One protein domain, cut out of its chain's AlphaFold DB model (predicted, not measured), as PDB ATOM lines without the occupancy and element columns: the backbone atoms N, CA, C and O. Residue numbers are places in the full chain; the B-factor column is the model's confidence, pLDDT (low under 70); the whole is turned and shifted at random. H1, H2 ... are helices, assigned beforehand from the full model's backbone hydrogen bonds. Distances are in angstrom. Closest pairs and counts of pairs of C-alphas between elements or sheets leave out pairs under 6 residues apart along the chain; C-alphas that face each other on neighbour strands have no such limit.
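Overview. This is residues 288 to 469 of the 471 residues of an uncharacterized protein of Helicobacter sp. CLO-3 (UniProt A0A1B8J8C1). H3 and H4 make a long helical hairpin that opens as a V, and H1 runs through the V's open part, where H4 crosses it. H7 packs along H1 and on the early part of H3, giving a three-helix bundle of H1, H3 and H7, while H2 stands across the open end of the V. The hairpin makes the longest axis; its tip, residues 382 to 387, sticks out, and so do residues 464 to 469, of which 464 to 468 belong to H7. The printed part has 182 residues, with seven named helices, H1 to H7 in order, and no named strand: all helix. It is loose, with a radius of gyration of the C-alphas of 20.3 A and spans of 63 by 46 by 31 A.

Along the chain. Find C-alpha 288 at (18.649, 21.402, -30.509); from there H1 runs 38.3 A to residue 313. H2, residues 323 to 340, spans 24.9 A with a kink of 26 degrees near residue 330. H3, residues 342 to 380, runs 53.9 A to C-alpha 380 at (40.868, -3.727, -30.184), with a kink of 38 degrees near residue 368. H4 returns over residues 385 to 419, 51.1 A. The short H5, residues 421 to 424, and H6, residues 427 to 430, follow. H7, residues 440 to 468, runs 41.6 A, with a kink of 32 degrees near residue 451, to C-alpha 468 at (24.368, 33.646, -41.427).

Arrangement. Start at the hub, H1, which touches H2, H3, H4 and H7. H1 and H7 run opposite ways at a shallow tilt of 14 degrees; their closest C-alphas, Ser 302 and Leu 441, are 6.3 A apart. H4 touches H1 about perpendicular, at 75 degrees, with the C-alphas of Gly 296 and Leu 409 closest at 4.4 A. H3 touches H1 with residues 356 to 360 alone, closest at Phe 294 and Phe 360, C-alphas 7.2 A apart. H3 touches H7 closest at Asn 349 and Pro 440, C-alphas 5.6 A apart. Between Phe 309 and Asn 333, the closest C-alphas of H1 and H2, are 6.6 A. H5 touches H4, closest at C-alphas 417 and 424, 6.8 A; H6 touches H7, closest at C-alphas 430 and 442, 6.1 A. O i to N i+4 pairs are within hydrogen-bond range in 20 of 22 for H1, 12 of 14 for H2, 31 of 35 for H3, 29 of 31 for H4 and 24 of 25 for H7; H5 and H6 are too short for such a pair.

Size, cuts and confidence. The farthest C-alphas, Asn 384 and Asp 433, are 64.3 A apart. The printed part has no cut and no long link. Mean pLDDT of the printed part is 71.7; look for values under 70 at, among others, residues 310 to 326, 364 to 385 and 416 to 438.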
ATOM      1  N   ILE A 288      20.085  21.631 -30.720       82.56
ATOM      2  CA  ILE A 288      18.649  21.402 -30.509       82.56
ATOM      3  C   ILE A 288      18.424  20.096 -29.749       82.56
ATOM      4  O   ILE A 288      17.694  20.076 -28.759       82.56
ATOM      5  N   ARG A 289      19.078  19.004 -30.164       81.94
ATOM      6  CA  ARG A 289      18.936  17.707 -29.490       81.94
ATOM      7  C   ARG A 289      19.378  17.781 -28.031       81.94
ATOM      8  O   ARG A 289      18.677  17.274 -27.161       81.94
ATOM      9  N   SER A 290      20.511  18.425 -27.754       83.12
ATOM     10  CA  SER A 290      21.000  18.608 -26.384       83.12
ATOM     11  C   SER A 290      20.010  19.413 -25.536       83.12
ATOM     12  O   SER A 290      19.763  19.058 -24.385       83.12
ATOM     13  N   MET A 291      19.397  20.458 -26.108       84.69
ATOM     14  CA  MET A 291      18.372  21.255 -25.427       84.69
ATOM     15  C   MET A 291      17.098  20.451 -25.147       84.69
ATOM     16  O   MET A 291      16.590  20.501 -24.030       84.69
ATOM     17  N   LEU A 292      16.608  19.671 -26.113       84.19
ATOM     18  CA  LEU A 292      15.423  18.827 -25.931       84.19
ATOM     19  C   LEU A 292      15.629  17.780 -24.838       84.19
ATOM     20  O   LEU A 292      14.770  17.634 -23.975       84.19
ATOM     21  N   ILE A 293      16.779  17.100 -24.821       82.69
ATOM     22  CA  ILE A 293      17.079  16.113 -23.775       82.69
ATOM     23  C   ILE A 293      17.149  16.786 -22.402       82.69
ATOM     24  O   ILE A 293      16.638  16.239 -21.429       82.69
ATOM     25  N   PHE A 294      17.738  17.981 -22.309       85.06
ATOM     26  CA  PHE A 294      17.784  18.744 -21.063       85.06
ATOM     27  C   PHE A 294      16.380  19.088 -20.535       85.06
ATOM     28  O   PHE A 294      16.095  18.870 -19.357       85.06
ATOM     29  N   ILE A 295      15.479  19.549 -21.411       83.88
ATOM     30  CA  ILE A 295      14.065  19.773 -21.069       83.88
ATOM     31  C   ILE A 295      13.394  18.450 -20.670       83.88
ATOM     32  O   ILE A 295      12.630  18.406 -19.707       83.88
ATOM     33  N   GLY A 296      13.717  17.359 -21.364       83.94
ATOM     34  CA  GLY A 296      13.224  16.017 -21.071       83.94
ATOM     35  C   GLY A 296      13.604  15.520 -19.681       83.94
ATOM     36  O   GLY A 296      12.751  14.992 -18.975       83.94
ATOM     37  N   ILE A 297      14.853  15.726 -19.254       84.62
ATOM     38  CA  ILE A 297      15.320  15.373 -17.902       84.62
ATOM     39  C   ILE A 297      14.525  16.145 -16.846       84.62
ATOM     40  O   ILE A 297      14.081  15.558 -15.861       84.62
ATOM     41  N   PHE A 298      14.314  17.446 -17.061       85.38
ATOM     42  CA  PHE A 298      13.510  18.273 -16.164       85.38
ATOM     43  C   PHE A 298      12.071  17.764 -16.043       85.38
ATOM     44  O   PHE A 298      11.569  17.573 -14.932       85.38
ATOM     45  N   ALA A 299      11.433  17.495 -17.179       80.94
ATOM     46  CA  ALA A 299      10.087  16.948 -17.233       80.94
ATOM     47  C   ALA A 299       9.986  15.584 -16.533       80.94
ATOM     48  O   ALA A 299       9.087  15.367 -15.722       80.94
ATOM     49  N   PHE A 300      10.937  14.687 -16.801       82.56
ATOM     50  CA  PHE A 300      10.976  13.349 -16.220       82.56
ATOM     51  C   PHE A 300      11.141  13.398 -14.699       82.56
ATOM     52  O   PHE A 300      10.404  12.730 -13.978       82.56
ATOM     53  N   LEU A 301      12.060  14.227 -14.195       83.31
ATOM     54  CA  LEU A 301      12.286  14.359 -12.757       83.31
ATOM     55  C   LEU A 301      11.091  15.013 -12.044       83.31
ATOM     56  O   LEU A 301      10.709  14.573 -10.963       83.31
ATOM     57  N   SER A 302      10.465  16.012 -12.673       79.50
ATOM     58  CA  SER A 302       9.250  16.655 -12.151       79.50
ATOM     59  C   SER A 302       8.094  15.659 -12.037       79.50
ATOM     60  O   SER A 302       7.439  15.593 -11.000       79.50
ATOM     61  N   ALA A 303       7.886  14.832 -13.067       76.62
ATOM     62  CA  ALA A 303       6.904  13.751 -13.030       76.62
ATOM     63  C   ALA A 303       7.248  12.706 -11.954       76.62
ATOM     64  O   ALA A 303       6.367  12.268 -11.222       76.62
ATOM     65  N   GLY A 304       8.530  12.356 -11.807       79.56
ATOM     66  CA  GLY A 304       9.009  11.437 -10.774       79.56
ATOM     67  C   GLY A 304       8.698  11.904  -9.351       79.56
ATOM     68  O   GLY A 304       8.291  11.087  -8.531       79.56
ATOM     69  N   ILE A 305       8.811  13.206  -9.059       78.69
ATOM     70  CA  ILE A 305       8.401  13.751  -7.755       78.69
ATOM     71  C   ILE A 305       6.900  13.583  -7.541       78.69
ATOM     72  O   ILE A 305       6.481  13.132  -6.478       78.69
ATOM     73  N   MET A 306       6.093  13.922  -8.549       75.38
ATOM     74  CA  MET A 306       4.640  13.779  -8.459       75.38
ATOM     75  C   MET A 306       4.267  12.319  -8.177       75.38
ATOM     76  O   MET A 306       3.523  12.054  -7.242       75.38
ATOM     77  N   VAL A 307       4.868  11.364  -8.900       73.94
ATOM     78  CA  VAL A 307       4.691   9.921  -8.659       73.94
ATOM     79  C   VAL A 307       5.127   9.522  -7.249       73.94
ATOM     80  O   VAL A 307       4.399   8.805  -6.568       73.94
ATOM     81  N   PHE A 308       6.290   9.976  -6.786       78.44
ATOM     82  CA  PHE A 308       6.808   9.625  -5.464       78.44
ATOM     83  C   PHE A 308       5.812   9.977  -4.350       78.44
ATOM     84  O   PHE A 308       5.520   9.134  -3.504       78.44
ATOM     85  N   PHE A 309       5.216  11.170  -4.412       74.06
ATOM     86  CA  PHE A 309       4.179  11.586  -3.466       74.06
ATOM     87  C   PHE A 309       2.826  10.884  -3.692       74.06
ATOM     88  O   PHE A 309       2.044  10.794  -2.758       74.06
ATOM     89  N   THR A 310       2.544  10.321  -4.876       66.00
ATOM     90  CA  THR A 310       1.321   9.509  -5.103       66.00
ATOM     91  C   THR A 310       1.402   8.101  -4.527       66.00
ATOM     92  O   THR A 310       0.400   7.586  -4.036       66.00
ATOM     93  N   ILE A 311       2.580   7.468  -4.587       61.72
ATOM     94  CA  ILE A 311       2.774   6.082  -4.135       61.72
ATOM     95  C   ILE A 311       2.637   5.992  -2.609       61.72
ATOM     96  O   ILE A 311       2.180   4.970  -2.105       61.72
ATOM     97  N   GLY A 312       2.975   7.066  -1.885       57.19
ATOM     98  CA  GLY A 312       2.787   7.159  -0.435       57.19
ATOM     99  C   GLY A 312       1.319   7.162   0.008       57.19
ATOM    100  O   GLY A 312       1.018   6.606   1.060       57.19
ATOM    101  N   ASP A 313       0.416   7.701  -0.819       54.41
ATOM    102  CA  ASP A 313      -0.991   7.948  -0.459       54.41
ATOM    103  C   ASP A 313      -1.997   7.068  -1.237       54.41
ATOM    104  O   ASP A 313      -3.210   7.230  -1.109       54.41
ATOM    105  N   GLY A 314      -1.520   6.120  -2.056       54.22
ATOM    106  CA  GLY A 314      -2.358   5.116  -2.733       54.22
ATOM    107  C   GLY A 314      -3.178   5.614  -3.936       54.22
ATOM    108  O   GLY A 314      -4.062   4.898  -4.406       54.22
ATOM    109  N   TYR A 315      -2.897   6.809  -4.467       54.28
ATOM    110  CA  TYR A 315      -3.615   7.380  -5.617       54.28
ATOM    111  C   TYR A 315      -3.029   6.950  -6.976       54.28
ATOM    112  O   TYR A 315      -1.815   6.921  -7.175       54.28
ATOM    113  N   GLN A 316      -3.894   6.687  -7.966       54.97
ATOM    114  CA  GLN A 316      -3.487   6.436  -9.356       54.97
ATOM    115  C   GLN A 316      -3.212   7.759 -10.098       54.97
ATOM    116  O   GLN A 316      -4.133   8.421 -10.568       54.97
ATOM    117  N   LEU A 317      -1.936   8.127 -10.261       51.81
ATOM    118  CA  LEU A 317      -1.510   9.340 -10.986       51.81
ATOM    119  C   LEU A 317      -1.921   9.359 -12.474       51.81
ATOM    120  O   LEU A 317      -2.052  10.420 -13.076       51.81
ATOM    121  N   PHE A 318      -2.130   8.194 -13.091       49.69
ATOM    122  CA  PHE A 318      -2.302   8.080 -14.545       49.69
ATOM    123  C   PHE A 318      -3.680   8.507 -15.079       49.69
ATOM    124  O   PHE A 318      -3.857   8.557 -16.294       49.69
ATOM    125  N   GLY A 319      -4.643   8.831 -14.210       49.59
ATOM    126  CA  GLY A 319      -6.000   9.210 -14.618       49.59
ATOM    127  C   GLY A 319      -6.220  10.700 -14.904       49.59
ATOM    128  O   GLY A 319      -7.244  11.045 -15.484       49.59
ATOM    129  N   ALA A 320      -5.300  11.587 -14.507       51.38
ATOM    130  CA  ALA A 320      -5.585  13.021 -14.453       51.38
ATOM    131  C   ALA A 320      -4.417  13.868 -14.997       51.38
ATOM    132  O   ALA A 320      -3.505  14.273 -14.280       51.38
ATOM    133  N   LEU A 321      -4.428  14.092 -16.317       53.47
ATOM    134  CA  LEU A 321      -3.502  14.985 -17.031       53.47
ATOM    135  C   LEU A 321      -4.028  16.430 -17.129       53.47
ATOM    136  O   LEU A 321      -3.421  17.267 -17.796       53.47
ATOM    137  N   ASP A 322      -5.164  16.735 -16.501       62.56
ATOM    138  CA  ASP A 322      -5.741  18.073 -16.480       62.56
ATOM    139  C   ASP A 322      -5.123  18.949 -15.373       62.56
ATOM    140  O   ASP A 322      -4.628  18.492 -14.345       62.56
ATOM    141  N   THR A 323      -5.139  20.263 -15.577       61.31
ATOM    142  CA  THR A 323      -4.469  21.210 -14.676       61.31
ATOM    143  C   THR A 323      -5.123  21.321 -13.298       61.31
ATOM    144  O   THR A 323      -4.453  21.693 -12.334       61.31
ATOM    145  N   ALA A 324      -6.429  21.054 -13.196       65.94
ATOM    146  CA  ALA A 324      -7.171  21.199 -11.947       65.94
ATOM    147  C   ALA A 324      -6.859  20.048 -10.984       65.94
ATOM    148  O   ALA A 324      -6.578  20.293  -9.808       65.94
ATOM    149  N   SER A 325      -6.815  18.817 -11.493       67.81
ATOM    150  CA  SER A 325      -6.426  17.642 -10.710       67.81
ATOM    151  C   SER A 325      -4.974  17.702 -10.228       67.81
ATOM    152  O   SER A 325      -4.718  17.438  -9.054       67.81
ATOM    153  N   LEU A 326      -4.031  18.139 -11.075       69.38
ATOM    154  CA  LEU A 326      -2.623  18.309 -10.694       69.38
ATOM    155  C   LEU A 326      -2.452  19.334  -9.567       69.38
ATOM    156  O   LEU A 326      -1.634  19.134  -8.668       69.38
ATOM    157  N   LYS A 327      -3.234  20.422  -9.594       71.19
ATOM    158  CA  LYS A 327      -3.223  21.439  -8.535       71.19
ATOM    159  C   LYS A 327      -3.812  20.900  -7.231       71.19
ATOM    160  O   LYS A 327      -3.193  21.061  -6.185       71.19
ATOM    161  N   TYR A 328      -4.973  20.246  -7.295       71.56
ATOM    162  CA  TYR A 328      -5.593  19.621  -6.125       71.56
ATOM    163  C   TYR A 328      -4.652  18.600  -5.475       71.56
ATOM    164  O   TYR A 328      -4.447  18.629  -4.265       71.56
ATOM    165  N   PHE A 329      -4.009  17.760  -6.288       72.50
ATOM    166  CA  PHE A 329      -3.007  16.803  -5.830       72.50
ATOM    167  C   PHE A 329      -1.829  17.489  -5.123       72.50
ATOM    168  O   PHE A 329      -1.414  17.064  -4.045       72.50
ATOM    169  N   TYR A 330      -1.284  18.547  -5.730       76.31
ATOM    170  CA  TYR A 330      -0.180  19.301  -5.143       76.31
ATOM    171  C   TYR A 330      -0.558  19.857  -3.765       76.31
ATOM    172  O   TYR A 330       0.203  19.691  -2.811       76.31
ATOM    173  N   ASP A 331      -1.732  20.486  -3.661       74.62
ATOM    174  CA  ASP A 331      -2.216  21.081  -2.414       74.62
ATOM    175  C   ASP A 331      -2.486  20.012  -1.339       74.62
ATOM    176  O   ASP A 331      -2.145  20.222  -0.176       74.62
ATOM    177  N   ALA A 332      -3.043  18.857  -1.719       75.25
ATOM    178  CA  ALA A 332      -3.376  17.775  -0.794       75.25
ATOM    179  C   ALA A 332      -2.139  17.049  -0.237       75.25
ATOM    180  O   ALA A 332      -2.077  16.781   0.962       75.25
ATOM    181  N   ASN A 333      -1.151  16.759  -1.090       77.44
ATOM    182  CA  ASN A 333      -0.067  15.836  -0.738       77.44
ATOM    183  C   ASN A 333       1.268  16.563  -0.558       77.44
ATOM    184  O   ASN A 333       1.856  16.538   0.522       77.44
ATOM    185  N   ILE A 334       1.735  17.279  -1.588       78.06
ATOM    186  CA  ILE A 334       3.062  17.918  -1.575       78.06
ATOM    187  C   ILE A 334       3.094  19.066  -0.563       78.06
ATOM    188  O   ILE A 334       3.972  19.111   0.299       78.06
ATOM    189  N   LYS A 335       2.122  19.981  -0.626       80.25
ATOM    190  CA  LYS A 335       2.065  21.149   0.263       80.25
ATOM    191  C   LYS A 335       1.882  20.748   1.729       80.25
ATOM    192  O   LYS A 335       2.583  21.274   2.592       80.25
ATOM    193  N   ASN A 336       0.988  19.795   1.999       80.12
ATOM    194  CA  ASN A 336       0.756  19.256   3.339       80.12
ATOM    195  C   ASN A 336       2.017  18.569   3.899       80.12
ATOM    196  O   ASN A 336       2.426  18.829   5.031       80.12
ATOM    197  N   PHE A 337       2.708  17.760   3.087       81.19
ATOM    198  CA  PHE A 337       3.963  17.124   3.493       81.19
ATOM    199  C   PHE A 337       5.056  18.143   3.841       81.19
ATOM    200  O   PHE A 337       5.761  17.968   4.837       81.19
ATOM    201  N   ILE A 338       5.175  19.225   3.060       81.94
ATOM    202  CA  ILE A 338       6.152  20.293   3.311       81.94
ATOM    203  C   ILE A 338       5.912  20.976   4.654       81.94
ATOM    204  O   ILE A 338       6.869  21.210   5.393       81.94
ATOM    205  N   GLN A 339       4.654  21.266   4.987       81.38
ATOM    206  CA  GLN A 339       4.302  21.905   6.256       81.38
ATOM    207  C   GLN A 339       4.606  21.006   7.459       81.38
ATOM    208  O   GLN A 339       5.088  21.495   8.478       81.38
ATOM    209  N   ASN A 340       4.398  19.695   7.319       82.94
ATOM    210  CA  ASN A 340       4.562  18.747   8.420       82.94
ATOM    211  C   ASN A 340       6.014  18.270   8.609       82.94
ATOM    212  O   ASN A 340       6.383  17.880   9.713       82.94
ATOM    213  N   ASN A 341       6.852  18.298   7.562       83.12
ATOM    214  CA  ASN A 341       8.176  17.659   7.565       83.12
ATOM    215  C   ASN A 341       9.286  18.533   6.952       83.12
ATOM    216  O   ASN A 341      10.040  18.091   6.080       83.12
ATOM    217  N   THR A 342       9.434  19.771   7.423       78.00
ATOM    218  CA  THR A 342      10.374  20.762   6.859       78.00
ATOM    219  C   THR A 342      11.824  20.266   6.752       78.00
ATOM    220  O   THR A 342      12.444  20.401   5.697       78.00
ATOM    221  N   ALA A 343      12.371  19.629   7.794       78.56
ATOM    222  CA  ALA A 343      13.743  19.109   7.778       78.56
ATOM    223  C   ALA A 343      13.946  17.979   6.747       78.56
ATOM    224  O   ALA A 343      14.967  17.935   6.058       78.56
ATOM    225  N   CYS A 344      12.953  17.094   6.597       79.31
ATOM    226  CA  CYS A 344      12.980  16.017   5.607       79.31
ATOM    227  C   CYS A 344      12.951  16.579   4.178       79.31
ATOM    228  O   CYS A 344      13.715  16.133   3.321       79.31
ATOM    229  N   VAL A 345      12.143  17.617   3.938       80.88
ATOM    230  CA  VAL A 345      12.051  18.294   2.636       80.88
ATOM    231  C   VAL A 345      13.362  18.958   2.235       80.88
ATOM    232  O   VAL A 345      13.762  18.858   1.077       80.88
ATOM    233  N   VAL A 346      14.081  19.580   3.171       76.62
ATOM    234  CA  VAL A 346      15.408  20.150   2.882       76.62
ATOM    235  C   VAL A 346      16.385  19.059   2.422       76.62
ATOM    236  O   VAL A 346      17.078  19.239   1.418       76.62
ATOM    237  N   GLY A 347      16.403  17.905   3.100       76.31
ATOM    238  CA  GLY A 347      17.222  16.756   2.697       76.31
ATOM    239  C   GLY A 347      16.827  16.184   1.329       76.31
ATOM    240  O   GLY A 347      17.687  15.934   0.483       76.31
ATOM    241  N   LEU A 348      15.523  16.041   1.080       81.50
ATOM    242  CA  LEU A 348      14.967  15.579  -0.193       81.50
ATOM    243  C   LEU A 348      15.311  16.537  -1.345       81.50
ATOM    244  O   LEU A 348      15.724  16.089  -2.412       81.50
ATOM    245  N   ASN A 349      15.243  17.849  -1.121       82.56
ATOM    246  CA  ASN A 349      15.650  18.858  -2.098       82.56
ATOM    247  C   ASN A 349      17.134  18.765  -2.436       82.56
ATOM    248  O   ASN A 349      17.494  18.801  -3.612       82.56
ATOM    249  N   PHE A 350      17.995  18.608  -1.429       77.81
ATOM    250  CA  PHE A 350      19.425  18.424  -1.661       77.81
ATOM    251  C   PHE A 350      19.694  17.183  -2.524       77.81
ATOM    252  O   PHE A 350      20.431  17.257  -3.510       77.81
ATOM    253  N   PHE A 351      19.038  16.062  -2.204       82.62
ATOM    254  CA  PHE A 351      19.131  14.833  -2.989       82.62
ATOM    255  C   PHE A 351      18.655  15.028  -4.434       82.62
ATOM    256  O   PHE A 351      19.334  14.621  -5.376       82.62
ATOM    257  N   ILE A 352      17.520  15.694  -4.625       80.50
ATOM    258  CA  ILE A 352      16.936  15.959  -5.940       80.50
ATOM    259  C   ILE A 352      17.839  16.850  -6.798       80.50
ATOM    260  O   ILE A 352      18.030  16.570  -7.982       80.50
ATOM    261  N   VAL A 353      18.429  17.898  -6.216       79.06
ATOM    262  CA  VAL A 353      19.395  18.757  -6.916       79.06
ATOM    263  C   VAL A 353      20.620  17.944  -7.334       79.06
ATOM    264  O   VAL A 353      21.054  18.036  -8.485       79.06
ATOM    265  N   LEU A 354      21.148  17.101  -6.440       80.94
ATOM    266  CA  LEU A 354      22.282  16.232  -6.745       80.94
ATOM    267  C   LEU A 354      21.952  15.231  -7.863       80.94
ATOM    268  O   LEU A 354      22.769  15.018  -8.762       80.94
ATOM    269  N   LEU A 355      20.749  14.655  -7.840       84.88
ATOM    270  CA  LEU A 355      20.255  13.744  -8.869       84.88
ATOM    271  C   LEU A 355      20.116  14.453 -10.222       84.88
ATOM    272  O   LEU A 355      20.607  13.938 -11.226       84.88
ATOM    273  N   PHE A 356      19.525  15.652 -10.258       83.25
ATOM    274  CA  PHE A 356      19.402  16.450 -11.481       83.25
ATOM    275  C   PHE A 356      20.776  16.782 -12.074       83.25
ATOM    276  O   PHE A 356      21.009  16.560 -13.263       83.25
ATOM    277  N   LEU A 357      21.711  17.264 -11.245       81.25
ATOM    278  CA  LEU A 357      23.075  17.575 -11.675       81.25
ATOM    279  C   LEU A 357      23.802  16.329 -12.177       81.25
ATOM    280  O   LEU A 357      24.500  16.397 -13.185       81.25
ATOM    281  N   THR A 358      23.605  15.184 -11.526       81.38
ATOM    282  CA  THR A 358      24.208  13.916 -11.941       81.38
ATOM    283  C   THR A 358      23.656  13.462 -13.290       81.38
ATOM    284  O   THR A 358      24.442  13.135 -14.174       81.38
ATOM    285  N   LEU A 359      22.338  13.508 -13.508       82.19
ATOM    286  CA  LEU A 359      21.724  13.195 -14.805       82.19
ATOM    287  C   LEU A 359      22.188  14.158 -15.908       82.19
ATOM    288  O   LEU A 359      22.470  13.729 -17.026       82.19
ATOM    289  N   PHE A 360      22.334  15.445 -15.590       79.62
ATOM    290  CA  PHE A 360      22.849  16.450 -16.517       79.62
ATOM    291  C   PHE A 360      24.330  16.233 -16.868       79.62
ATOM    292  O   PHE A 360      24.718  16.299 -18.033       79.62
ATOM    293  N   ILE A 361      25.173  15.920 -15.883       77.25
ATOM    294  CA  ILE A 361      26.584  15.586 -16.113       77.25
ATOM    295  C   ILE A 361      26.693  14.282 -16.906       77.25
ATOM    296  O   ILE A 361      27.492  14.205 -17.838       77.25
ATOM    297  N   LEU A 362      25.871  13.277 -16.588       75.50
ATOM    298  CA  LEU A 362      25.799  12.027 -17.339       75.50
ATOM    299  C   LEU A 362      25.396  12.278 -18.790       75.50
ATOM    300  O   LEU A 362      26.014  11.680 -19.661       75.50
ATOM    301  N   LEU A 363      24.455  13.186 -19.076       72.25
ATOM    302  CA  LEU A 363      24.125  13.601 -20.446       72.25
ATOM    303  C   LEU A 363      25.367  14.109 -21.188       72.25
ATOM    304  O   LEU A 363      25.640  13.664 -22.303       72.25
ATOM    305  N   ILE A 364      26.142  14.997 -20.557       68.56
ATOM    306  CA  ILE A 364      27.376  15.530 -21.143       68.56
ATOM    307  C   ILE A 364      28.380  14.394 -21.347       68.56
ATOM    308  O   ILE A 364      28.790  14.164 -22.478       68.56
ATOM    309  N   ILE A 365      28.731  13.627 -20.309       66.81
ATOM    310  CA  ILE A 365      29.697  12.510 -20.384       66.81
ATOM    311  C   ILE A 365      29.284  11.476 -21.432       66.81
ATOM    312  O   ILE A 365      30.117  10.938 -22.156       66.81
ATOM    313  N   HIS A 366      27.997  11.212 -21.555       64.38
ATOM    314  CA  HIS A 366      27.459  10.276 -22.518       64.38
ATOM    315  C   HIS A 366      27.689  10.723 -23.972       64.38
ATOM    316  O   HIS A 366      28.013   9.882 -24.813       64.38
ATOM    317  N   THR A 367      27.636  12.029 -24.271       61.72
ATOM    318  CA  THR A 367      28.079  12.546 -25.585       61.72
ATOM    319  C   THR A 367      29.586  12.349 -25.820       61.72
ATOM    320  O   THR A 367      30.005  12.149 -26.958       61.72
ATOM    321  N   ILE A 368      30.398  12.326 -24.753       60.44
ATOM    322  CA  ILE A 368      31.854  12.081 -24.805       60.44
ATOM    323  C   ILE A 368      32.158  10.605 -25.089       60.44
ATOM    324  O   ILE A 368      33.038  10.283 -25.893       60.44
ATOM    325  N   PHE A 369      31.439   9.701 -24.419       60.81
ATOM    326  CA  PHE A 369      31.731   8.267 -24.425       60.81
ATOM    327  C   PHE A 369      31.622   7.663 -25.830       60.81
ATOM    328  O   PHE A 369      32.391   6.769 -26.178       60.81
ATOM    329  N   ASP A 370      30.741   8.199 -26.680       57.41
ATOM    330  CA  ASP A 370      30.587   7.766 -28.070       57.41
ATOM    331  C   ASP A 370      31.868   7.891 -28.908       57.41
ATOM    332  O   ASP A 370      32.183   6.986 -29.687       57.41
ATOM    333  N   ALA A 371      32.627   8.976 -28.736       56.03
ATOM    334  CA  ALA A 371      33.854   9.220 -29.492       56.03
ATOM    335  C   ALA A 371      34.993   8.289 -29.041       56.03
ATOM    336  O   ALA A 371      35.705   7.700 -29.860       56.03
ATOM    337  N   GLN A 372      35.129   8.089 -27.728       59.59
ATOM    338  CA  GLN A 372      36.184   7.251 -27.156       59.59
ATOM    339  C   GLN A 372      35.959   5.757 -27.430       59.59
ATOM    340  O   GLN A 372      36.913   5.042 -27.743       59.59
ATOM    341  N   LEU A 373      34.706   5.285 -27.395       58.22
ATOM    342  CA  LEU A 373      34.349   3.887 -27.659       58.22
ATOM    343  C   LEU A 373      34.684   3.464 -29.100       58.22
ATOM    344  O   LEU A 373      35.157   2.353 -29.330       58.22
ATOM    345  N   ILE A 374      34.488   4.362 -30.076       60.31
ATOM    346  CA  ILE A 374      34.848   4.131 -31.486       60.31
ATOM    347  C   ILE A 374      36.369   3.998 -31.637       60.31
ATOM    348  O   ILE A 374      36.851   3.088 -32.319       60.31
ATOM    349  N   ASN A 375      37.134   4.872 -30.980       59.44
ATOM    350  CA  ASN A 375      38.595   4.845 -31.028       59.44
ATOM    351  C   ASN A 375      39.175   3.614 -30.309       59.44
ATOM    352  O   ASN A 375      40.134   3.011 -30.797       59.44
ATOM    353  N   LEU A 376      38.559   3.174 -29.209       61.19
ATOM    354  CA  LEU A 376      38.930   1.938 -28.520       61.19
ATOM    355  C   LEU A 376      38.590   0.692 -29.357       61.19
ATOM    356  O   LEU A 376      39.426  -0.200 -29.487       61.19
ATOM    357  N   ALA A 377      37.420   0.658 -30.007       59.50
ATOM    358  CA  ALA A 377      37.034  -0.429 -30.910       59.50
ATOM    359  C   ALA A 377      38.011  -0.585 -32.091       59.50
ATOM    360  O   ALA A 377      38.360  -1.709 -32.459       59.50
ATOM    361  N   LYS A 378      38.514   0.530 -32.649       64.44
ATOM    362  CA  LYS A 378      39.562   0.508 -33.686       64.44
ATOM    363  C   LYS A 378      40.860  -0.136 -33.186       64.44
ATOM    364  O   LYS A 378      41.442  -0.936 -33.912       64.44
ATOM    365  N   ARG A 379      41.284   0.159 -31.949       61.78
ATOM    366  CA  ARG A 379      42.496  -0.427 -31.337       61.78
ATOM    367  C   ARG A 379      42.331  -1.912 -30.993       61.78
ATOM    368  O   ARG A 379      43.285  -2.673 -31.106       61.78
ATOM    369  N   LEU A 380      41.132  -2.338 -30.587       60.03
ATOM    370  CA  LEU A 380      40.868  -3.727 -30.184       60.03
ATOM    371  C   LEU A 380      40.757  -4.703 -31.361       60.03
ATOM    372  O   LEU A 380      41.103  -5.874 -31.193       60.03
ATOM    373  N   LYS A 381      40.389  -4.223 -32.562       57.66
ATOM    374  CA  LYS A 381      40.325  -5.021 -33.807       57.66
ATOM    375  C   LYS A 381      41.626  -5.782 -34.113       57.66
ATOM    376  O   LYS A 381      41.608  -6.759 -34.851       57.66
ATOM    377  N   GLN A 382      42.737  -5.354 -33.517       59.84
ATOM    378  CA  GLN A 382      44.074  -5.885 -33.747       59.84
ATOM    379  C   GLN A 382      44.462  -7.062 -32.828       59.84
ATOM    380  O   GLN A 382      45.498  -7.668 -33.069       59.84
ATOM    381  N   LYS A 383      43.671  -7.397 -31.788       62.28
ATOM    382  CA  LYS A 383      44.083  -8.382 -30.761       62.28
ATOM    383  C   LYS A 383      43.267  -9.678 -30.662       62.28
ATOM    384  O   LYS A 383      43.860 -10.649 -30.225       62.28
ATOM    385  N   ASN A 384      41.970  -9.729 -31.018       66.12
ATOM    386  CA  ASN A 384      41.172 -10.980 -31.044       66.12
ATOM    387  C   ASN A 384      39.793 -10.807 -31.720       66.12
ATOM    388  O   ASN A 384      38.962 -10.022 -31.257       66.12
ATOM    389  N   HIS A 385      39.505 -11.579 -32.776       69.38
ATOM    390  CA  HIS A 385      38.334 -11.362 -33.647       69.38
ATOM    391  C   HIS A 385      36.976 -11.664 -32.971       69.38
ATOM    392  O   HIS A 385      36.016 -10.918 -33.166       69.38
ATOM    393  N   LEU A 386      36.883 -12.705 -32.131       71.19
ATOM    394  CA  LEU A 386      35.631 -13.095 -31.453       71.19
ATOM    395  C   LEU A 386      35.216 -12.092 -30.362       71.19
ATOM    396  O   LEU A 386      34.064 -11.658 -30.313       71.19
ATOM    397  N   VAL A 387      36.176 -11.657 -29.538       69.56
ATOM    398  CA  VAL A 387      35.965 -10.624 -28.510       69.56
ATOM    399  C   VAL A 387      35.538  -9.306 -29.160       69.56
ATOM    400  O   VAL A 387      34.627  -8.644 -28.669       69.56
ATOM    401  N   CYS A 388      36.116  -8.961 -30.315       66.75
ATOM    402  CA  CYS A 388      35.700  -7.786 -31.079       66.75
ATOM    403  C   CYS A 388      34.249  -7.876 -31.560       66.75
ATOM    404  O   CYS A 388      33.535  -6.880 -31.490       66.75
ATOM    405  N   ILE A 389      33.785  -9.041 -32.022       73.19
ATOM    406  CA  ILE A 389      32.398  -9.217 -32.484       73.19
ATOM    407  C   ILE A 389      31.410  -9.044 -31.323       73.19
ATOM    408  O   ILE A 389      30.423  -8.318 -31.470       73.19
ATOM    409  N   ILE A 390      31.681  -9.665 -30.169       75.38
ATOM    410  CA  ILE A 390      30.843  -9.532 -28.965       75.38
ATOM    411  C   ILE A 390      30.820  -8.073 -28.502       75.38
ATOM    412  O   ILE A 390      29.747  -7.513 -28.276       75.38
ATOM    413  N   TYR A 391      31.985  -7.424 -28.450       70.56
ATOM    414  CA  TYR A 391      32.104  -6.021 -28.065       70.56
ATOM    415  C   TYR A 391      31.348  -5.093 -29.028       70.56
ATOM    416  O   TYR A 391      30.578  -4.247 -28.589       70.56
ATOM    417  N   ILE A 392      31.463  -5.291 -30.347       72.62
ATOM    418  CA  ILE A 392      30.720  -4.513 -31.354       72.62
ATOM    419  C   ILE A 392      29.202  -4.703 -31.211       72.62
ATOM    420  O   ILE A 392      28.452  -3.736 -31.370       72.62
ATOM    421  N   LYS A 393      28.733  -5.925 -30.918       77.88
ATOM    422  CA  LYS A 393      27.308  -6.188 -30.656       77.88
ATOM    423  C   LYS A 393      26.834  -5.484 -29.385       77.88
ATOM    424  O   LYS A 393      25.798  -4.827 -29.429       77.88
ATOM    425  N   LEU A 394      27.609  -5.549 -28.300       69.69
ATOM    426  CA  LEU A 394      27.302  -4.856 -27.048       69.69
ATOM    427  C   LEU A 394      27.234  -3.338 -27.257       69.69
ATOM    428  O   LEU A 394      26.282  -2.707 -26.811       69.69
ATOM    429  N   ILE A 395      28.174  -2.766 -28.018       70.25
ATOM    430  CA  ILE A 395      28.137  -1.352 -28.416       70.25
ATOM    431  C   ILE A 395      26.850  -1.038 -29.181       70.25
ATOM    432  O   ILE A 395      26.183  -0.051 -28.896       70.25
ATOM    433  N   ARG A 396      26.480  -1.848 -30.179       71.88
ATOM    434  CA  ARG A 396      25.246  -1.613 -30.948       71.88
ATOM    435  C   ARG A 396      24.002  -1.659 -30.063       71.88
ATOM    436  O   ARG A 396      23.125  -0.815 -30.222       71.88
ATOM    437  N   PHE A 397      23.945  -2.601 -29.127       71.00
ATOM    438  CA  PHE A 397      22.839  -2.725 -28.185       71.00
ATOM    439  C   PHE A 397      22.745  -1.515 -27.245       71.00
ATOM    440  O   PHE A 397      21.674  -0.923 -27.120       71.00
ATOM    441  N   THR A 398      23.865  -1.075 -26.663       65.62
ATOM    442  CA  THR A 398      23.886   0.125 -25.811       65.62
ATOM    443  C   THR A 398      23.516   1.384 -26.594       65.62
ATOM    444  O   THR A 398      22.765   2.212 -26.083       65.62
ATOM    445  N   LYS A 399      23.943   1.507 -27.861       68.50
ATOM    446  CA  LYS A 399      23.502   2.594 -28.752       68.50
ATOM    447  C   LYS A 399      21.992   2.578 -29.006       68.50
ATOM    448  O   LYS A 399      21.394   3.651 -29.052       68.50
ATOM    449  N   CYS A 400      21.391   1.399 -29.161       70.38
ATOM    450  CA  CYS A 400      19.951   1.243 -29.382       70.38
ATOM    451  C   CYS A 400      19.138   1.645 -28.143       70.38
ATOM    452  O   CYS A 400      18.277   2.518 -28.232       70.38
ATOM    453  N   LEU A 401      19.473   1.097 -26.966       67.94
ATOM    454  CA  LEU A 401      18.831   1.475 -25.697       67.94
ATOM    455  C   LEU A 401      18.923   2.979 -25.442       67.94
ATOM    456  O   LEU A 401      17.954   3.621 -25.043       67.94
ATOM    457  N   ARG A 402      20.081   3.561 -25.744       68.00
ATOM    458  CA  ARG A 402      20.290   5.001 -25.684       68.00
ATOM    459  C   ARG A 402      19.377   5.774 -26.626       68.00
ATOM    460  O   ARG A 402      18.853   6.808 -26.224       68.00
ATOM    461  N   GLN A 403      19.246   5.345 -27.880       72.12
ATOM    462  CA  GLN A 403      18.375   6.018 -28.843       72.12
ATOM    463  C   GLN A 403      16.927   5.985 -28.365       72.12
ATOM    464  O   GLN A 403      16.275   7.020 -28.401       72.12
ATOM    465  N   LEU A 404      16.470   4.850 -27.830       72.38
ATOM    466  CA  LEU A 404      15.142   4.723 -27.227       72.38
ATOM    467  C   LEU A 404      14.960   5.663 -26.029       72.38
ATOM    468  O   LEU A 404      13.978   6.396 -25.977       72.38
ATOM    469  N   PHE A 405      15.926   5.712 -25.107       74.19
ATOM    470  CA  PHE A 405      15.878   6.626 -23.961       74.19
ATOM    471  C   PHE A 405      15.897   8.101 -24.392       74.19
ATOM    472  O   PHE A 405      15.135   8.915 -23.882       74.19
ATOM    473  N   THR A 406      16.725   8.437 -25.383       72.69
ATOM    474  CA  THR A 406      16.805   9.787 -25.959       72.69
ATOM    475  C   THR A 406      15.493  10.170 -26.636       72.69
ATOM    476  O   THR A 406      15.013  11.278 -26.443       72.69
ATOM    477  N   LEU A 407      14.891   9.254 -27.400       78.62
ATOM    478  CA  LEU A 407      13.583   9.448 -28.024       78.62
ATOM    479  C   LEU A 407      12.510   9.690 -26.964       78.62
ATOM    480  O   LEU A 407      11.764  10.654 -27.085       78.62
ATOM    481  N   LEU A 408      12.483   8.888 -25.899       75.88
ATOM    482  CA  LEU A 408      11.538   9.050 -24.797       75.88
ATOM    483  C   LEU A 408      11.691  10.416 -24.108       75.88
ATOM    484  O   LEU A 408      10.704  11.130 -23.933       75.88
ATOM    485  N   LEU A 409      12.927  10.819 -23.797       79.06
ATOM    486  CA  LEU A 409      13.211  12.141 -23.232       79.06
ATOM    487  C   LEU A 409      12.933  13.288 -24.206       79.06
ATOM    488  O   LEU A 409      12.647  14.382 -23.745       79.06
ATOM    489  N   CYS A 410      13.002  13.079 -25.520       74.12
ATOM    490  CA  CYS A 410      12.641  14.100 -26.504       74.12
ATOM    491  C   CYS A 410      11.123  14.213 -26.696       74.12
ATOM    492  O   CYS A 410      10.630  15.325 -26.857       74.12
ATOM    493  N   ILE A 411      10.383  13.100 -26.665       77.62
ATOM    494  CA  ILE A 411       8.917  13.073 -26.820       77.62
ATOM    495  C   ILE A 411       8.235  13.757 -25.633       77.62
ATOM    496  O   ILE A 411       7.278  14.504 -25.819       77.62
ATOM    497  N   LEU A 412       8.744  13.544 -24.417       74.75
ATOM    498  CA  LEU A 412       8.149  14.070 -23.190       74.75
ATOM    499  C   LEU A 412       7.974  15.616 -23.199       74.75
ATOM    500  O   LEU A 412       6.864  16.079 -22.934       74.75
ATOM    501  N   PRO A 413       8.979  16.433 -23.586       72.88
ATOM    502  CA  PRO A 413       8.825  17.863 -23.841       72.88
ATOM    503  C   PRO A 413       7.726  18.213 -24.843       72.88
ATOM    504  O   PRO A 413       6.996  19.168 -24.605       72.88
ATOM    505  N   PHE A 414       7.583  17.466 -25.944       72.75
ATOM    506  CA  PHE A 414       6.535  17.725 -26.940       72.75
ATOM    507  C   PHE A 414       5.139  17.453 -26.378       72.75
ATOM    508  O   PHE A 414       4.236  18.258 -26.586       72.75
ATOM    509  N   VAL A 415       4.967  16.369 -25.616       71.25
ATOM    510  CA  VAL A 415       3.700  16.066 -24.930       71.25
ATOM    511  C   VAL A 415       3.323  17.197 -23.970       71.25
ATOM    512  O   VAL A 415       2.177  17.650 -23.967       71.25
ATOM    513  N   ILE A 416       4.289  17.707 -23.202       67.81
ATOM    514  CA  ILE A 416       4.080  18.841 -22.289       67.81
ATOM    515  C   ILE A 416       3.779  20.127 -23.060       67.81
ATOM    516  O   ILE A 416       2.878  20.863 -22.673       67.81
ATOM    517  N   LEU A 417       4.487  20.391 -24.160       66.31
ATOM    518  CA  LEU A 417       4.267  21.569 -24.997       66.31
ATOM    519  C   LEU A 417       2.837  21.609 -25.557       66.31
ATOM    520  O   LEU A 417       2.226  22.674 -25.560       66.31
ATOM    521  N   VAL A 418       2.306  20.460 -25.992       69.75
ATOM    522  CA  VAL A 418       0.929  20.327 -26.499       69.75
ATOM    523  C   VAL A 418      -0.096  20.433 -25.370       69.75
ATOM    524  O   VAL A 418      -1.112  21.102 -25.531       69.75
ATOM    525  N   SER A 419       0.166  19.798 -24.224       63.94
ATOM    526  CA  SER A 419      -0.795  19.743 -23.113       63.94
ATOM    527  C   SER A 419      -0.884  21.070 -22.359       63.94
ATOM    528  O   SER A 419      -1.969  21.540 -22.027       63.94
ATOM    529  N   SER A 420       0.261  21.678 -22.043       60.69
ATOM    530  CA  SER A 420       0.364  22.942 -21.312       60.69
ATOM    531  C   SER A 420       1.796  23.501 -21.393       60.69
ATOM    532  O   SER A 420       2.641  23.192 -20.545       60.69
ATOM    533  N   PRO A 421       2.092  24.404 -22.347       62.31
ATOM    534  CA  PRO A 421       3.448  24.909 -22.587       62.31
ATOM    535  C   PRO A 421       4.027  25.714 -21.409       62.31
ATOM    536  O   PRO A 421       5.242  25.874 -21.301       62.31
ATOM    537  N   LYS A 422       3.175  26.176 -20.482       62.59
ATOM    538  CA  LYS A 422       3.561  26.911 -19.264       62.59
ATOM    539  C   LYS A 422       4.530  26.128 -18.368       62.59
ATOM    540  O   LYS A 422       5.313  26.738 -17.650       62.59
ATOM    541  N   PHE A 423       4.512  24.796 -18.422       62.75
ATOM    542  CA  PHE A 423       5.392  23.944 -17.613       62.75
ATOM    543  C   PHE A 423       6.795  23.761 -18.204       62.75
ATOM    544  O   PHE A 423       7.682  23.259 -17.519       62.75
ATOM    545  N   LEU A 424       7.023  24.192 -19.451       63.03
ATOM    546  CA  LEU A 424       8.330  24.104 -20.108       63.03
ATOM    547  C   LEU A 424       9.299  25.205 -19.643       63.03
ATOM    548  O   LEU A 424      10.510  25.067 -19.794       63.03
ATOM    549  N   VAL A 425       8.768  26.298 -19.080       64.25
ATOM    550  CA  VAL A 425       9.535  27.454 -18.593       64.25
ATOM    551  C   VAL A 425       9.204  27.677 -17.113       64.25
ATOM    552  O   VAL A 425       8.348  28.501 -16.783       64.25
ATOM    553  N   PRO A 426       9.880  26.968 -16.189       57.53
ATOM    554  CA  PRO A 426       9.620  27.060 -14.754       57.53
ATOM    555  C   PRO A 426       9.762  28.478 -14.206       57.53
ATOM    556  O   PRO A 426       9.083  28.817 -13.243       57.53
ATOM    557  N   ALA A 427      10.578  29.324 -14.851       53.09
ATOM    558  CA  ALA A 427      10.757  30.727 -14.491       53.09
ATOM    559  C   ALA A 427       9.432  31.506 -14.385       53.09
ATOM    560  O   ALA A 427       9.334  32.409 -13.568       53.09
ATOM    561  N   ILE A 428       8.396  31.139 -15.150       50.44
ATOM    562  CA  ILE A 428       7.105  31.848 -15.139       50.44
ATOM    563  C   ILE A 428       6.274  31.507 -13.885       50.44
ATOM    564  O   ILE A 428       5.495  32.335 -13.428       50.44
ATOM    565  N   GLY A 429       6.450  30.315 -13.302       52.59
ATOM    566  CA  GLY A 429       5.737  29.871 -12.092       52.59
ATOM    567  C   GLY A 429       6.561  29.925 -10.800       52.59
ATOM    568  O   GLY A 429       6.011  29.741  -9.719       52.59
ATOM    569  N   LEU A 430       7.873  30.160 -10.897       48.91
ATOM    570  CA  LEU A 430       8.787  30.268  -9.752       48.91
ATOM    571  C   LEU A 430       8.630  31.575  -8.970       48.91
ATOM    572  O   LEU A 430       8.937  31.606  -7.784       48.91
ATOM    573  N   PHE A 431       8.145  32.629  -9.632       47.06
ATOM    574  CA  PHE A 431       7.943  33.966  -9.059       47.06
ATOM    575  C   PHE A 431       6.470  34.292  -8.778       47.06
ATOM    576  O   PHE A 431       6.122  35.451  -8.586       47.06
ATOM    577  N   THR A 432       5.586  33.293  -8.783       51.12
ATOM    578  CA  THR A 432       4.198  33.486  -8.343       51.12
ATOM    579  C   THR A 432       4.083  33.106  -6.867       51.12
ATOM    580  O   THR A 432       4.367  31.957  -6.528       51.12
ATOM    581  N   ASP A 433       3.638  34.039  -6.018       49.25
ATOM    582  CA  ASP A 433       3.638  34.021  -4.534       49.25
ATOM    583  C   ASP A 433       2.893  32.857  -3.833       49.25
ATOM    584  O   ASP A 433       2.758  32.834  -2.613       49.25
ATOM    585  N   ASN A 434       2.405  31.857  -4.570       59.50
ATOM    586  CA  ASN A 434       1.479  30.843  -4.052       59.50
ATOM    587  C   ASN A 434       2.131  29.509  -3.640       59.50
ATOM    588  O   ASN A 434       1.415  28.604  -3.206       59.50
ATOM    589  N   ARG A 435       3.451  29.334  -3.799       67.50
ATOM    590  CA  ARG A 435       4.135  28.062  -3.488       67.50
ATOM    591  C   ARG A 435       4.784  28.076  -2.106       67.50
ATOM    592  O   ARG A 435       5.328  29.091  -1.678       67.50
ATOM    593  N   SER A 436       4.740  26.939  -1.408       68.19
ATOM    594  CA  SER A 436       5.356  26.805  -0.085       68.19
ATOM    595  C   SER A 436       6.884  26.925  -0.162       68.19
ATOM    596  O   SER A 436       7.486  26.447  -1.130       68.19
ATOM    597  N   PRO A 437       7.539  27.509   0.860       67.88
ATOM    598  CA  PRO A 437       8.995  27.559   0.919       67.88
ATOM    599  C   PRO A 437       9.582  26.142   0.862       67.88
ATOM    600  O   PRO A 437       9.026  25.213   1.443       67.88
ATOM    601  N   PHE A 438      10.703  25.980   0.152       69.56
ATOM    602  CA  PHE A 438      11.377  24.691  -0.072       69.56
ATOM    603  C   PHE A 438      10.561  23.644  -0.848       69.56
ATOM    604  O   PHE A 438      10.831  22.453  -0.741       69.56
ATOM    605  N   ASP A 439       9.601  24.053  -1.675       80.94
ATOM    606  CA  ASP A 439       8.919  23.131  -2.586       80.94
ATOM    607  C   ASP A 439       9.914  22.420  -3.543       80.94
ATOM    608  O   ASP A 439      10.651  23.098  -4.276       80.94
ATOM    609  N   PRO A 440       9.940  21.069  -3.581       79.31
ATOM    610  CA  PRO A 440      10.814  20.304  -4.470       79.31
ATOM    611  C   PRO A 440      10.655  20.618  -5.960       79.31
ATOM    612  O   PRO A 440      11.658  20.697  -6.677       79.31
ATOM    613  N   LEU A 441       9.429  20.868  -6.441       78.12
ATOM    614  CA  LEU A 441       9.197  21.228  -7.847       78.12
ATOM    615  C   LEU A 441       9.792  22.604  -8.163       78.12
ATOM    616  O   LEU A 441      10.359  22.817  -9.236       78.12
ATOM    617  N   SER A 442       9.677  23.538  -7.221       78.19
ATOM    618  CA  SER A 442      10.238  24.887  -7.345       78.19
ATOM    619  C   SER A 442      11.768  24.865  -7.284       78.19
ATOM    620  O   SER A 442      12.429  25.562  -8.054       78.19
ATOM    621  N   THR A 443      12.335  23.996  -6.447       79.44
ATOM    622  CA  THR A 443      13.785  23.806  -6.313       79.44
ATOM    623  C   THR A 443      14.413  23.293  -7.612       79.44
ATOM    624  O   THR A 443      15.374  23.891  -8.102       79.44
ATOM    625  N   ILE A 444      13.855  22.243  -8.233       79.69
ATOM    626  CA  ILE A 444      14.343  21.791  -9.549       79.69
ATOM    627  C   ILE A 444      14.117  22.876 -10.597       79.69
ATOM    628  O   ILE A 444      15.010  23.127 -11.402       79.69
ATOM    629  N   GLY A 445      12.951  23.533 -10.599       79.88
ATOM    630  CA  GLY A 445      12.655  24.609 -11.542       79.88
ATOM    631  C   GLY A 445      13.711  25.717 -11.522       79.88
ATOM    632  O   GLY A 445      14.085  26.230 -12.580       79.88
ATOM    633  N   ALA A 446      14.242  26.051 -10.342       78.12
ATOM    634  CA  ALA A 446      15.260  27.083 -10.178       78.12
ATOM    635  C   ALA A 446      16.596  26.634 -10.784       78.12
ATOM    636  O   ALA A 446      17.183  27.349 -11.598       78.12
ATOM    637  N   VAL A 447      17.034  25.411 -10.464       81.75
ATOM    638  CA  VAL A 447      18.255  24.808 -11.025       81.75
ATOM    639  C   VAL A 447      18.154  24.664 -12.544       81.75
ATOM    640  O   VAL A 447      19.082  25.036 -13.267       81.75
ATOM    641  N   TYR A 448      17.010  24.190 -13.038       85.38
ATOM    642  CA  TYR A 448      16.712  24.116 -14.463       85.38
ATOM    643  C   TYR A 448      16.823  25.490 -15.118       85.38
ATOM    644  O   TYR A 448      17.460  25.603 -16.155       85.38
ATOM    645  N   THR A 449      16.258  26.539 -14.518       83.56
ATOM    646  CA  THR A 449      16.269  27.891 -15.097       83.56
ATOM    647  C   THR A 449      17.695  28.423 -15.254       83.56
ATOM    648  O   THR A 449      18.046  28.930 -16.321       83.56
ATOM    649  N   ILE A 450      18.547  28.236 -14.240       82.25
ATOM    650  CA  ILE A 450      19.962  28.641 -14.287       82.25
ATOM    651  C   ILE A 450      20.701  27.900 -15.411       82.25
ATOM    652  O   ILE A 450      21.387  28.515 -16.228       82.25
ATOM    653  N   LEU A 451      20.550  26.576 -15.485       83.69
ATOM    654  CA  LEU A 451      21.227  25.759 -16.497       83.69
ATOM    655  C   LEU A 451      20.646  25.963 -17.906       83.69
ATOM    656  O   LEU A 451      21.382  25.917 -18.896       83.69
ATOM    657  N   SER A 452      19.351  26.266 -18.000       84.88
ATOM    658  CA  SER A 452      18.658  26.606 -19.241       84.88
ATOM    659  C   SER A 452      19.244  27.863 -19.869       84.88
ATOM    660  O   SER A 452      19.453  27.882 -21.075       84.88
ATOM    661  N   ALA A 453      19.628  28.873 -19.078       84.12
ATOM    662  CA  ALA A 453      20.297  30.062 -19.605       84.12
ATOM    663  C   ALA A 453      21.612  29.719 -20.337       84.12
ATOM    664  O   ALA A 453      21.876  30.244 -21.419       84.12
ATOM    665  N   ILE A 454      22.407  28.788 -19.798       82.12
ATOM    666  CA  ILE A 454      23.665  28.333 -20.415       82.12
ATOM    667  C   ILE A 454      23.386  27.549 -21.708       82.12
ATOM    668  O   ILE A 454      24.038  27.779 -22.733       82.12
ATOM    669  N   MET A 455      22.402  26.644 -21.679       84.12
ATOM    670  CA  MET A 455      21.964  25.869 -22.847       84.12
ATOM    671  C   MET A 455      21.398  26.767 -23.953       84.12
ATOM    672  O   MET A 455      21.761  26.623 -25.120       84.12
ATOM    673  N   LEU A 456      20.552  27.727 -23.586       85.81
ATOM    674  CA  LEU A 456      19.918  28.669 -24.496       85.81
ATOM    675  C   LEU A 456      20.951  29.610 -25.113       85.81
ATOM    676  O   LEU A 456      20.917  29.833 -26.317       85.81
ATOM    677  N   PHE A 457      21.913  30.104 -24.330       84.00
ATOM    678  CA  PHE A 457      23.027  30.882 -24.870       84.00
ATOM    679  C   PHE A 457      23.809  30.087 -25.925       84.00
ATOM    680  O   PHE A 457      24.101  30.608 -27.003       84.00
ATOM    681  N   SER A 458      24.102  28.809 -25.646       82.19
ATOM    682  CA  SER A 458      24.744  27.911 -26.613       82.19
ATOM    683  C   SER A 458      23.920  27.786 -27.895       82.19
ATOM    684  O   SER A 458      24.452  27.967 -28.995       82.19
ATOM    685  N   LEU A 459      22.610  27.539 -27.766       84.00
ATOM    686  CA  LEU A 459      21.704  27.400 -28.904       84.00
ATOM    687  C   LEU A 459      21.600  28.694 -29.714       84.00
ATOM    688  O   LEU A 459      21.782  28.650 -30.925       84.00
ATOM    689  N   ILE A 460      21.363  29.844 -29.076       83.69
ATOM    690  CA  ILE A 460      21.243  31.150 -29.745       83.69
ATOM    691  C   ILE A 460      22.508  31.450 -30.543       83.69
ATOM    692  O   ILE A 460      22.432  31.842 -31.707       83.69
ATOM    693  N   LYS A 461      23.683  31.236 -29.942       81.50
ATOM    694  CA  LYS A 461      24.959  31.472 -30.621       81.50
ATOM    695  C   LYS A 461      25.147  30.543 -31.823       81.50
ATOM    696  O   LYS A 461      25.640  30.986 -32.857       81.50
ATOM    697  N   THR A 462      24.683  29.299 -31.714       80.94
ATOM    698  CA  THR A 462      24.685  28.314 -32.808       80.94
ATOM    699  C   THR A 462      23.691  28.681 -33.915       80.94
ATOM    700  O   THR A 462      24.038  28.617 -35.091       80.94
ATOM    701  N   MET A 463      22.475  29.117 -33.564       80.88
ATOM    702  CA  MET A 463      21.446  29.559 -34.514       80.88
ATOM    703  C   MET A 463      21.877  30.808 -35.268       80.88
ATOM    704  O   MET A 463      21.770  30.846 -36.486       80.88
ATOM    705  N   ARG A 464      22.426  31.812 -34.572       78.50
ATOM    706  CA  ARG A 464      22.944  33.024 -35.217       78.50
ATOM    707  C   ARG A 464      24.011  32.679 -36.251       78.50
ATOM    708  O   ARG A 464      24.007  33.243 -37.336       78.50
ATOM    709  N   LYS A 465      24.906  31.746 -35.928       71.38
ATOM    710  CA  LYS A 465      25.986  31.334 -36.829       71.38
ATOM    711  C   LYS A 465      25.459  30.567 -38.050       71.38
ATOM    712  O   LYS A 465      25.823  30.914 -39.165       71.38
ATOM    713  N   ASN A 466      24.553  29.610 -37.848       70.12
ATOM    714  CA  ASN A 466      23.931  28.830 -38.931       70.12
ATOM    715  C   ASN A 466      22.907  29.624 -39.764       70.12
ATOM    716  O   ASN A 466      22.657  29.291 -40.911       70.12
ATOM    717  N   SER A 467      22.316  30.693 -39.227       66.38
ATOM    718  CA  SER A 467      21.439  31.588 -39.995       66.38
ATOM    719  C   SER A 467      22.218  32.508 -40.935       66.38
ATOM    720  O   SER A 467      21.653  32.989 -41.912       66.38
ATOM    721  N   ILE A 468      23.480  32.802 -40.614       58.94
ATOM    722  CA  ILE A 468      24.368  33.646 -41.427       58.94
ATOM    723  C   ILE A 468      25.036  32.820 -42.535       58.94
ATOM    724  O   ILE A 468      25.378  33.356 -43.585       58.94
ATOM    725  N   VAL A 469      25.209  31.518 -42.308       50.84
ATOM    726  CA  VAL A 469      25.820  30.590 -43.255       50.84
ATOM    727  C   VAL A 469      24.834  29.456 -43.523       50.84
ATOM    728  O   VAL A 469      24.791  28.516 -42.728       50.84
TER     729      VAL A 469